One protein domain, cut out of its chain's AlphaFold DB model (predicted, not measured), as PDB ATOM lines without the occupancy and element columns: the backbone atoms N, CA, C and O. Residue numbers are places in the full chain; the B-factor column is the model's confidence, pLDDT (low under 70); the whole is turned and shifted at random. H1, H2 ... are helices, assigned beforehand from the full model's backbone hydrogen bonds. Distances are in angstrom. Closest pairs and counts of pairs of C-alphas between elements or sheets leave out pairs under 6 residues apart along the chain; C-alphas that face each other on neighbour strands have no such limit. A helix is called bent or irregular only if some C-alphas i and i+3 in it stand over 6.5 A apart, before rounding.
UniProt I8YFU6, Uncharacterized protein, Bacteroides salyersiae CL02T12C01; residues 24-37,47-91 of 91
ATOM      1  N   ILE A  24     160.219 136.722 196.569       86.12
ATOM      2  CA  ILE A  24     159.163 136.348 197.524       86.12
ATOM      3  C   ILE A  24     159.153 134.833 197.728       86.12
ATOM      4  O   ILE A  24     159.050 134.365 198.860       86.12
ATOM      5  N   LEU A  25     159.322 134.065 196.649       82.62
ATOM      6  CA  LEU A  25     159.447 132.617 196.722       82.62
ATOM      7  C   LEU A  25     160.651 132.188 197.566       82.62
ATOM      8  O   LEU A  25     160.511 131.370 198.470       82.62
ATOM      9  N   ILE A  26     161.831 132.727 197.262       85.06
ATOM     10  CA  ILE A  26     163.066 132.385 197.969       85.06
ATOM     11  C   ILE A  26     162.925 132.739 199.450       85.06
ATOM     12  O   ILE A  26     163.254 131.914 200.294       85.06
ATOM     13  N   ILE A  27     162.369 133.910 199.772       88.00
ATOM     14  CA  ILE A  27     162.090 134.323 201.153       88.00
ATOM     15  C   ILE A  27     161.130 133.335 201.826       88.00
ATOM     16  O   ILE A  27     161.408 132.895 202.937       88.00
ATOM     17  N   GLY A  28     160.047 132.932 201.156       83.56
ATOM     18  CA  GLY A  28     159.100 131.946 201.680       83.56
ATOM     19  C   GLY A  28     159.749 130.590 201.968       83.56
ATOM     20  O   GLY A  28     159.551 130.030 203.045       83.56
ATOM     21  N   ILE A  29     160.582 130.089 201.051       82.31
ATOM     22  CA  ILE A  29     161.327 128.833 201.229       82.31
ATOM     23  C   ILE A  29     162.332 128.958 202.376       82.31
ATOM     24  O   ILE A  29     162.394 128.077 203.224       82.31
ATOM     25  N   VAL A  30     163.097 130.051 202.436       86.12
ATOM     26  CA  VAL A  30     164.068 130.285 203.513       86.12
ATOM     27  C   VAL A  30     163.359 130.373 204.864       86.12
ATOM     28  O   VAL A  30     163.794 129.717 205.807       86.12
ATOM     29  N   CYS A  31     162.237 131.091 204.960       83.31
ATOM     30  CA  CYS A  31     161.408 131.129 206.167       83.31
ATOM     31  C   CYS A  31     160.918 129.737 206.575       83.31
ATOM     32  O   CYS A  31     160.991 129.403 207.757       83.31
ATOM     33  N   LEU A  32     160.451 128.917 205.629       79.38
ATOM     34  CA  LEU A  32     160.052 127.536 205.908       79.38
ATOM     35  C   LEU A  32     161.236 126.700 206.407       79.38
ATOM     36  O   LEU A  32     161.120 126.052 207.441       79.38
ATOM     37  N   CYS A  33     162.387 126.758 205.734       80.44
ATOM     38  CA  CYS A  33     163.595 126.038 206.137       80.44
ATOM     39  C   CYS A  33     164.064 126.441 207.538       80.44
ATOM     40  O   CYS A  33     164.339 125.572 208.358       80.44
ATOM     41  N   VAL A  34     164.104 127.742 207.838       80.25
ATOM     42  CA  VAL A  34     164.445 128.247 209.177       80.25
ATOM     43  C   VAL A  34     163.413 127.774 210.199       80.25
ATOM     44  O   VAL A  34     163.776 127.289 211.262       80.25
ATOM     45  N   SER A  35     162.121 127.823 209.874       76.81
ATOM     46  CA  SER A  35     161.058 127.353 210.778       76.81
ATOM     47  C   SER A  35     161.142 125.852 211.077       76.81
ATOM     48  O   SER A  35     160.685 125.418 212.135       76.81
ATOM     49  N   LEU A  36     161.701 125.058 210.158       73.31
ATOM     50  CA  LEU A  36     161.973 123.634 210.363       73.31
ATOM     51  C   LEU A  36     163.236 123.402 211.208       73.31
ATOM     52  O   LEU A  36     163.269 122.465 211.998       73.31
ATOM     53  N   THR A  37     164.265 124.246 211.082       74.19
ATOM     54  CA  THR A  37     165.537 124.082 211.814       74.19
ATOM     55  C   THR A  37     165.559 124.731 213.197       74.19
ATOM     56  O   THR A  37     166.357 124.319 214.032       74.19
ATOM     57  N   HIS A  47     156.184 125.517 219.433       71.56
ATOM     58  CA  HIS A  47     155.195 125.564 218.343       71.56
ATOM     59  C   HIS A  47     155.816 125.720 216.945       71.56
ATOM     60  O   HIS A  47     155.178 126.238 216.026       71.56
ATOM     61  N   CYS A  48     157.069 125.295 216.750       76.81
ATOM     62  CA  CYS A  48     157.680 125.341 215.421       76.81
ATOM     63  C   CYS A  48     156.908 124.462 214.422       76.81
ATOM     64  O   CYS A  48     156.207 123.524 214.808       76.81
ATOM     65  N   ILE A  49     157.071 124.725 213.120       74.62
ATOM     66  CA  ILE A  49     156.388 123.964 212.060       74.62
ATOM     67  C   ILE A  49     156.676 122.463 212.180       74.62
ATOM     68  O   ILE A  49     155.791 121.650 211.927       74.62
ATOM     69  N   GLN A  50     157.879 122.075 212.611       74.81
ATOM     70  CA  GLN A  50     158.214 120.671 212.838       74.81
ATOM     71  C   GLN A  50     157.392 120.059 213.985       74.81
ATOM     72  O   GLN A  50     156.782 119.015 213.798       74.81
ATOM     73  N   CYS A  51     157.293 120.717 215.143       75.44
ATOM     74  CA  CYS A  51     156.434 120.256 216.239       75.44
ATOM     75  C   CYS A  51     154.963 120.231 215.834       75.44
ATOM     76  O   CYS A  51     154.266 119.253 216.084       75.44
ATOM     77  N   LEU A  52     154.496 121.279 215.150       75.06
ATOM     78  CA  LEU A  52     153.121 121.357 214.675       75.06
ATOM     79  C   LEU A  52     152.815 120.227 213.690       75.06
ATOM     80  O   LEU A  52     151.729 119.666 213.740       75.06
ATOM     81  N   THR A  53     153.773 119.868 212.828       71.94
ATOM     82  CA  THR A  53     153.619 118.775 211.862       71.94
ATOM     83  C   THR A  53     153.745 117.385 212.488       71.94
ATOM     84  O   THR A  53     153.124 116.452 211.983       71.94
ATOM     85  N   ASN A  54     154.462 117.248 213.607       72.12
ATOM     86  CA  ASN A  54     154.757 115.962 214.247       72.12
ATOM     87  C   ASN A  54     153.960 115.686 215.540       72.12
ATOM     88  O   ASN A  54     154.039 114.578 216.062       72.12
ATOM     89  N   ARG A  55     153.188 116.654 216.068       73.06
ATOM     90  CA  ARG A  55     152.376 116.465 217.288       73.06
ATOM     91  C   ARG A  55     151.358 115.334 217.095       73.06
ATOM     92  O   ARG A  55     150.792 115.187 216.013       73.06
ATOM     93  N   ILE A  56     151.079 114.529 218.108       68.94
ATOM     94  CA  ILE A  56     150.002 113.535 217.997       68.94
ATOM     95  C   ILE A  56     148.684 114.319 217.858       68.94
ATOM     96  O   ILE A  56     148.500 115.286 218.597       68.94
ATOM     97  N   PRO A  57     147.840 114.043 216.846       68.56
ATOM     98  CA  PRO A  57     146.557 114.728 216.724       68.56
ATOM     99  C   PRO A  57     145.719 114.443 217.972       68.56
ATOM    100  O   PRO A  57     145.615 113.290 218.386       68.56
ATOM    101  N   GLU A  58     145.155 115.488 218.573       76.06
ATOM    102  CA  GLU A  58     144.146 115.318 219.618       76.06
ATOM    103  C   GLU A  58     142.867 114.739 219.000       76.06
ATOM    104  O   GLU A  58     142.617 114.900 217.799       76.06
ATOM    105  N   ASP A  59     142.069 114.035 219.804       72.81
ATOM    106  CA  ASP A  59     140.860 113.361 219.334       72.81
ATOM    107  C   ASP A  59     139.926 114.351 218.612       72.81
ATOM    108  O   ASP A  59     139.376 115.276 219.208       72.81
ATOM    109  N   GLY A  60     139.756 114.157 217.300       75.00
ATOM    110  CA  GLY A  60     138.935 115.014 216.434       75.00
ATOM    111  C   GLY A  60     139.709 115.982 215.530       75.00
ATOM    112  O   GLY A  60     139.108 116.569 214.626       75.00
ATOM    113  N   GLU A  61     141.030 116.125 215.686       77.50
ATOM    114  CA  GLU A  61     141.843 116.908 214.752       77.50
ATOM    115  C   GLU A  61     142.216 116.113 213.493       77.50
ATOM    116  O   GLU A  61     142.906 115.092 213.530       77.50
ATOM    117  N   TYR A  62     141.844 116.639 212.325       76.31
ATOM    118  CA  TYR A  62     142.267 116.064 211.051       76.31
ATOM    119  C   TYR A  62     143.744 116.368 210.769       76.31
ATOM    120  O   TYR A  62     144.129 117.528 210.598       76.31
ATOM    121  N   LEU A  63     144.549 115.315 210.578       73.62
ATOM    122  CA  LEU A  63     145.943 115.391 210.101       73.62
ATOM    123  C   LEU A  63     146.109 116.312 208.881       73.62
ATOM    124  O   LEU A  63     147.111 117.008 208.756       73.62
ATOM    125  N   TYR A  64     145.111 116.359 207.997       73.31
ATOM    126  CA  TYR A  64     145.146 117.178 206.786       73.31
ATOM    127  C   TYR A  64     145.203 118.685 207.072       73.31
ATOM    128  O   TYR A  64     145.873 119.429 206.355       73.31
ATOM    129  N   ASN A  65     144.552 119.141 208.144       77.44
ATOM    130  CA  ASN A  65     144.425 120.564 208.465       77.44
ATOM    131  C   ASN A  65     145.782 121.201 208.814       77.44
ATOM    132  O   ASN A  65     146.035 122.374 208.560       77.44
ATOM    133  N   ARG A  66     146.689 120.378 209.335       76.00
ATOM    134  CA  ARG A  66     148.060 120.726 209.702       76.00
ATOM    135  C   ARG A  66     148.991 120.881 208.501       76.00
ATOM    136  O   ARG A  66     149.853 121.753 208.512       76.00
ATOM    137  N   TYR A  67     148.831 120.055 207.465       79.06
ATOM    138  CA  TYR A  67     149.636 120.167 206.242       79.06
ATOM    139  C   TYR A  67     149.042 121.152 205.234       79.06
ATOM    140  O   TYR A  67     149.752 121.595 204.333       79.06
ATOM    141  N   LEU A  68     147.769 121.525 205.396       82.50
ATOM    142  CA  LEU A  68     147.044 122.438 204.516       82.50
ATOM    143  C   LEU A  68     147.826 123.722 204.170       82.50
ATOM    144  O   LEU A  68     147.893 124.047 202.981       82.50
ATOM    145  N   PRO A  69     148.477 124.431 205.119       77.75
ATOM    146  CA  PRO A  69     149.230 125.644 204.796       77.75
ATOM    147  C   PRO A  69     150.448 125.359 203.910       77.75
ATOM    148  O   PRO A  69     150.723 126.102 202.968       77.75
ATOM    149  N   LEU A  70     151.151 124.253 204.176       77.19
ATOM    150  CA  LEU A  70     152.335 123.838 203.425       77.19
ATOM    151  C   LEU A  70     151.954 123.405 202.002       77.19
ATOM    152  O   LEU A  70     152.552 123.845 201.023       77.19
ATOM    153  N   ILE A  71     150.909 122.581 201.902       82.69
ATOM    154  CA  ILE A  71     150.349 122.091 200.642       82.69
ATOM    155  C   ILE A  71     149.867 123.278 199.798       82.69
ATOM    156  O   ILE A  71     150.217 123.370 198.624       82.69
ATOM    157  N   SER A  72     149.138 124.225 200.392       83.31
ATOM    158  CA  SER A  72     148.665 125.438 199.712       83.31
ATOM    159  C   SER A  72     149.812 126.260 199.112       83.31
ATOM    160  O   SER A  72     149.763 126.627 197.937       83.31
ATOM    161  N   LEU A  73     150.893 126.473 199.869       79.75
ATOM    162  CA  LEU A  73     152.092 127.180 199.402       79.75
ATOM    163  C   LEU A  73     152.734 126.506 198.180       79.75
ATOM    164  O   LEU A  73     153.071 127.180 197.205       79.75
ATOM    165  N   VAL A  74     152.859 125.176 198.206       82.38
ATOM    166  CA  VAL A  74     153.398 124.396 197.082       82.38
ATOM    167  C   VAL A  74     152.494 124.495 195.853       82.38
ATOM    168  O   VAL A  74     152.987 124.692 194.742       82.38
ATOM    169  N   TRP A  75     151.173 124.414 196.029       83.81
ATOM    170  CA  TRP A  75     150.218 124.518 194.921       83.81
ATOM    171  C   TRP A  75     150.185 125.904 194.288       83.81
ATOM    172  O   TRP A  75     150.193 126.012 193.063       83.81
ATOM    173  N   ILE A  76     150.212 126.966 195.097       83.25
ATOM    174  CA  ILE A  76     150.369 128.340 194.604       83.25
ATOM    175  C   ILE A  76     151.630 128.406 193.738       83.25
ATOM    176  O   ILE A  76     151.596 128.893 192.608       83.25
ATOM    177  N   LEU A  77     152.735 127.825 194.198       76.38
ATOM    178  CA  LEU A  77     153.964 127.846 193.426       76.38
ATOM    179  C   LEU A  77     153.861 127.106 192.089       76.38
ATOM    180  O   LEU A  77     154.248 127.642 191.046       76.38
ATOM    181  N   LEU A  78     153.312 125.894 192.117       80.00
ATOM    182  CA  LEU A  78     153.141 125.044 190.942       80.00
ATOM    183  C   LEU A  78     152.143 125.609 189.930       80.00
ATOM    184  O   LEU A  78     152.228 125.255 188.761       80.00
ATOM    185  N   ILE A  79     151.218 126.478 190.336       83.56
ATOM    186  CA  ILE A  79     150.221 127.073 189.435       83.56
ATOM    187  C   ILE A  79     150.706 128.421 188.894       83.56
ATOM    188  O   ILE A  79     150.668 128.661 187.685       83.56
ATOM    189  N   PHE A  80     151.196 129.314 189.757       79.56
ATOM    190  CA  PHE A  80     151.568 130.666 189.337       79.56
ATOM    191  C   PHE A  80     152.861 130.692 188.516       79.56
ATOM    192  O   PHE A  80     152.957 131.471 187.564       79.56
ATOM    193  N   LEU A  81     153.835 129.823 188.816       76.19
ATOM    194  CA  LEU A  81     155.116 129.794 188.105       76.19
ATOM    195  C   LEU A  81     154.961 129.373 186.625       76.19
ATOM    196  O   LEU A  81     155.472 130.086 185.753       76.19
ATOM    197  N   PRO A  82     154.209 128.307 186.276       77.62
ATOM    198  CA  PRO A  82     153.981 127.940 184.881       77.62
ATOM    199  C   PRO A  82     153.050 128.903 184.157       77.62
ATOM    200  O   PRO A  82     153.294 129.182 182.988       77.62
ATOM    201  N   ILE A  83     152.015 129.449 184.810       80.38
ATOM    202  CA  ILE A  83     151.140 130.460 184.189       80.38
ATOM    203  C   ILE A  83     151.960 131.682 183.788       80.38
ATOM    204  O   ILE A  83     151.842 132.162 182.658       80.38
ATOM    205  N   TYR A  84     152.832 132.154 184.682       72.19
ATOM    206  CA  TYR A  84     153.743 133.249 184.385       72.19
ATOM    207  C   TYR A  84     154.646 132.910 183.194       72.19
ATOM    208  O   TYR A  84     154.723 133.674 182.230       72.19
ATOM    209  N   PHE A  85     155.272 131.731 183.207       74.69
ATOM    210  CA  PHE A  85     156.161 131.305 182.130       74.69
ATOM    211  C   PHE A  85     155.430 131.150 180.785       74.69
ATOM    212  O   PHE A  85     155.893 131.660 179.768       74.69
ATOM    213  N   LEU A  86     154.262 130.504 180.761       77.88
ATOM    214  CA  LEU A  86     153.466 130.244 179.554       77.88
ATOM    215  C   LEU A  86     152.835 131.515 178.974       77.88
ATOM    216  O   LEU A  86     152.830 131.683 177.753       77.88
ATOM    217  N   SER A  87     152.352 132.422 179.827       70.44
ATOM    218  CA  SER A  87     151.841 133.738 179.419       70.44
ATOM    219  C   SER A  87     152.906 134.550 178.673       70.44
ATOM    220  O   SER A  87     152.606 135.266 177.715       70.44
ATOM    221  N   HIS A  88     154.173 134.370 179.051       61.16
ATOM    222  CA  HIS A  88     155.301 135.063 178.442       61.16
ATOM    223  C   HIS A  88     156.011 134.292 177.323       61.16
ATOM    224  O   HIS A  88     156.653 134.934 176.494       61.16
ATOM    225  N   LYS A  89     155.873 132.959 177.247       61.44
ATOM    226  CA  LYS A  89     156.407 132.133 176.147       61.44
ATOM    227  C   LYS A  89     155.557 132.221 174.872       61.44
ATOM    228  O   LYS A  89     156.071 131.990 173.786       61.44
ATOM    229  N   LYS A  90     154.262 132.546 174.992       50.50
ATOM    230  CA  LYS A  90     153.323 132.672 173.857       50.50
ATOM    231  C   LYS A  90     153.328 134.053 173.168       50.50
ATOM    232  O   LYS A  90     152.471 134.294 172.322       50.50
ATOM    233  N   LYS A  91     154.246 134.966 173.504       46.25
ATOM    234  CA  LYS A  91     154.327 136.324 172.930       46.25
ATOM    235  C   LYS A  91     155.759 136.776 172.723       46.25
ATOM    236  O   LYS A  91     156.637 136.280 173.459       46.25
TER     237      LYS A  91
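This is residues 24 to 37 and 47 to 91 of the 91 residues of an uncharacterized protein of Bacteroides salyersiae CL02T12C01 (UniProt I8YFU6). What shape do these atoms make? One long helix, H3, makes the longest axis; the shorter H1 runs beside part of it in the opposite direction, and the small H2 sits between the last residues of H1 and the first turns of H3, in a loose, lopsided U. Residues 78 to 91, of which 78 to 89 belong to H3, stick out free. What is it built of? The printed part has 59 residues with three named helices, H1, H2 and H3 in that order, and no named strand; its class is all helix. How spread out is it? It is only just extended, close to loose, with a radius of gyration of the C-alphas of 15.6 A and spans of 53 by 25 by 10 A.

What does the first helix meet? H1, residues 24 to 37, touches H2, residues 49 to 54, with its residues 35 to 36 alone; the closest C-alphas, those of Leu 36 and Gln 50, are 5.4 A apart. They run the same way at a steep tilt of 53 degrees. How does the last helix stand to these two? H2 and H3, residues 63 to 89, only just touch, with 3 pairs of C-alphas within 8 A, and H3 does so with residues 66 to 67 alone; the closest C-alphas are those of Thr 53 and Arg 66, 6.3 A apart, and the two run opposite ways at a steep tilt of 52 degrees. H1 and H3 are close but not clearly touching, the closest C-alphas, Leu 25 and Leu 77, being 8.0 A apart, and they run opposite ways at a shallow tilt of 26 degrees. How well formed are the helix backbones? In H1 and H2 every O i to N i+4 pair is within hydrogen-bond range; in H3 it is 19 of 23.

Where does H1 lie? It begins at C-alpha 24, (159.163, 136.348, 197.524), and is 19.9 A long from first to last C-alpha. What of H2 and H3? H2 measures 8.5 A, and H3 39.3 A, ending at C-alpha 89, (156.407, 132.133, 176.147). Is H3 straight? It has a kink of 44 degrees near residue 70 and is irregular, with C-alphas 66 and 69 standing 7.0 A apart.

How large is it? The two C-alphas farthest apart, those of Asp 59 and Lys 91, are 53.5 A apart. Is the printed part whole? Residues 38 to 46 are not printed, and C-alphas 37 and 47 are 12.3 A apart across the cut, within the link from H1 to H2. The link from H2 to H3, 8 residues, is short. Where is confidence low? The mean pLDDT of the printed part is 76.3, and residues 56 to 57 and 88 to 91 are under 70.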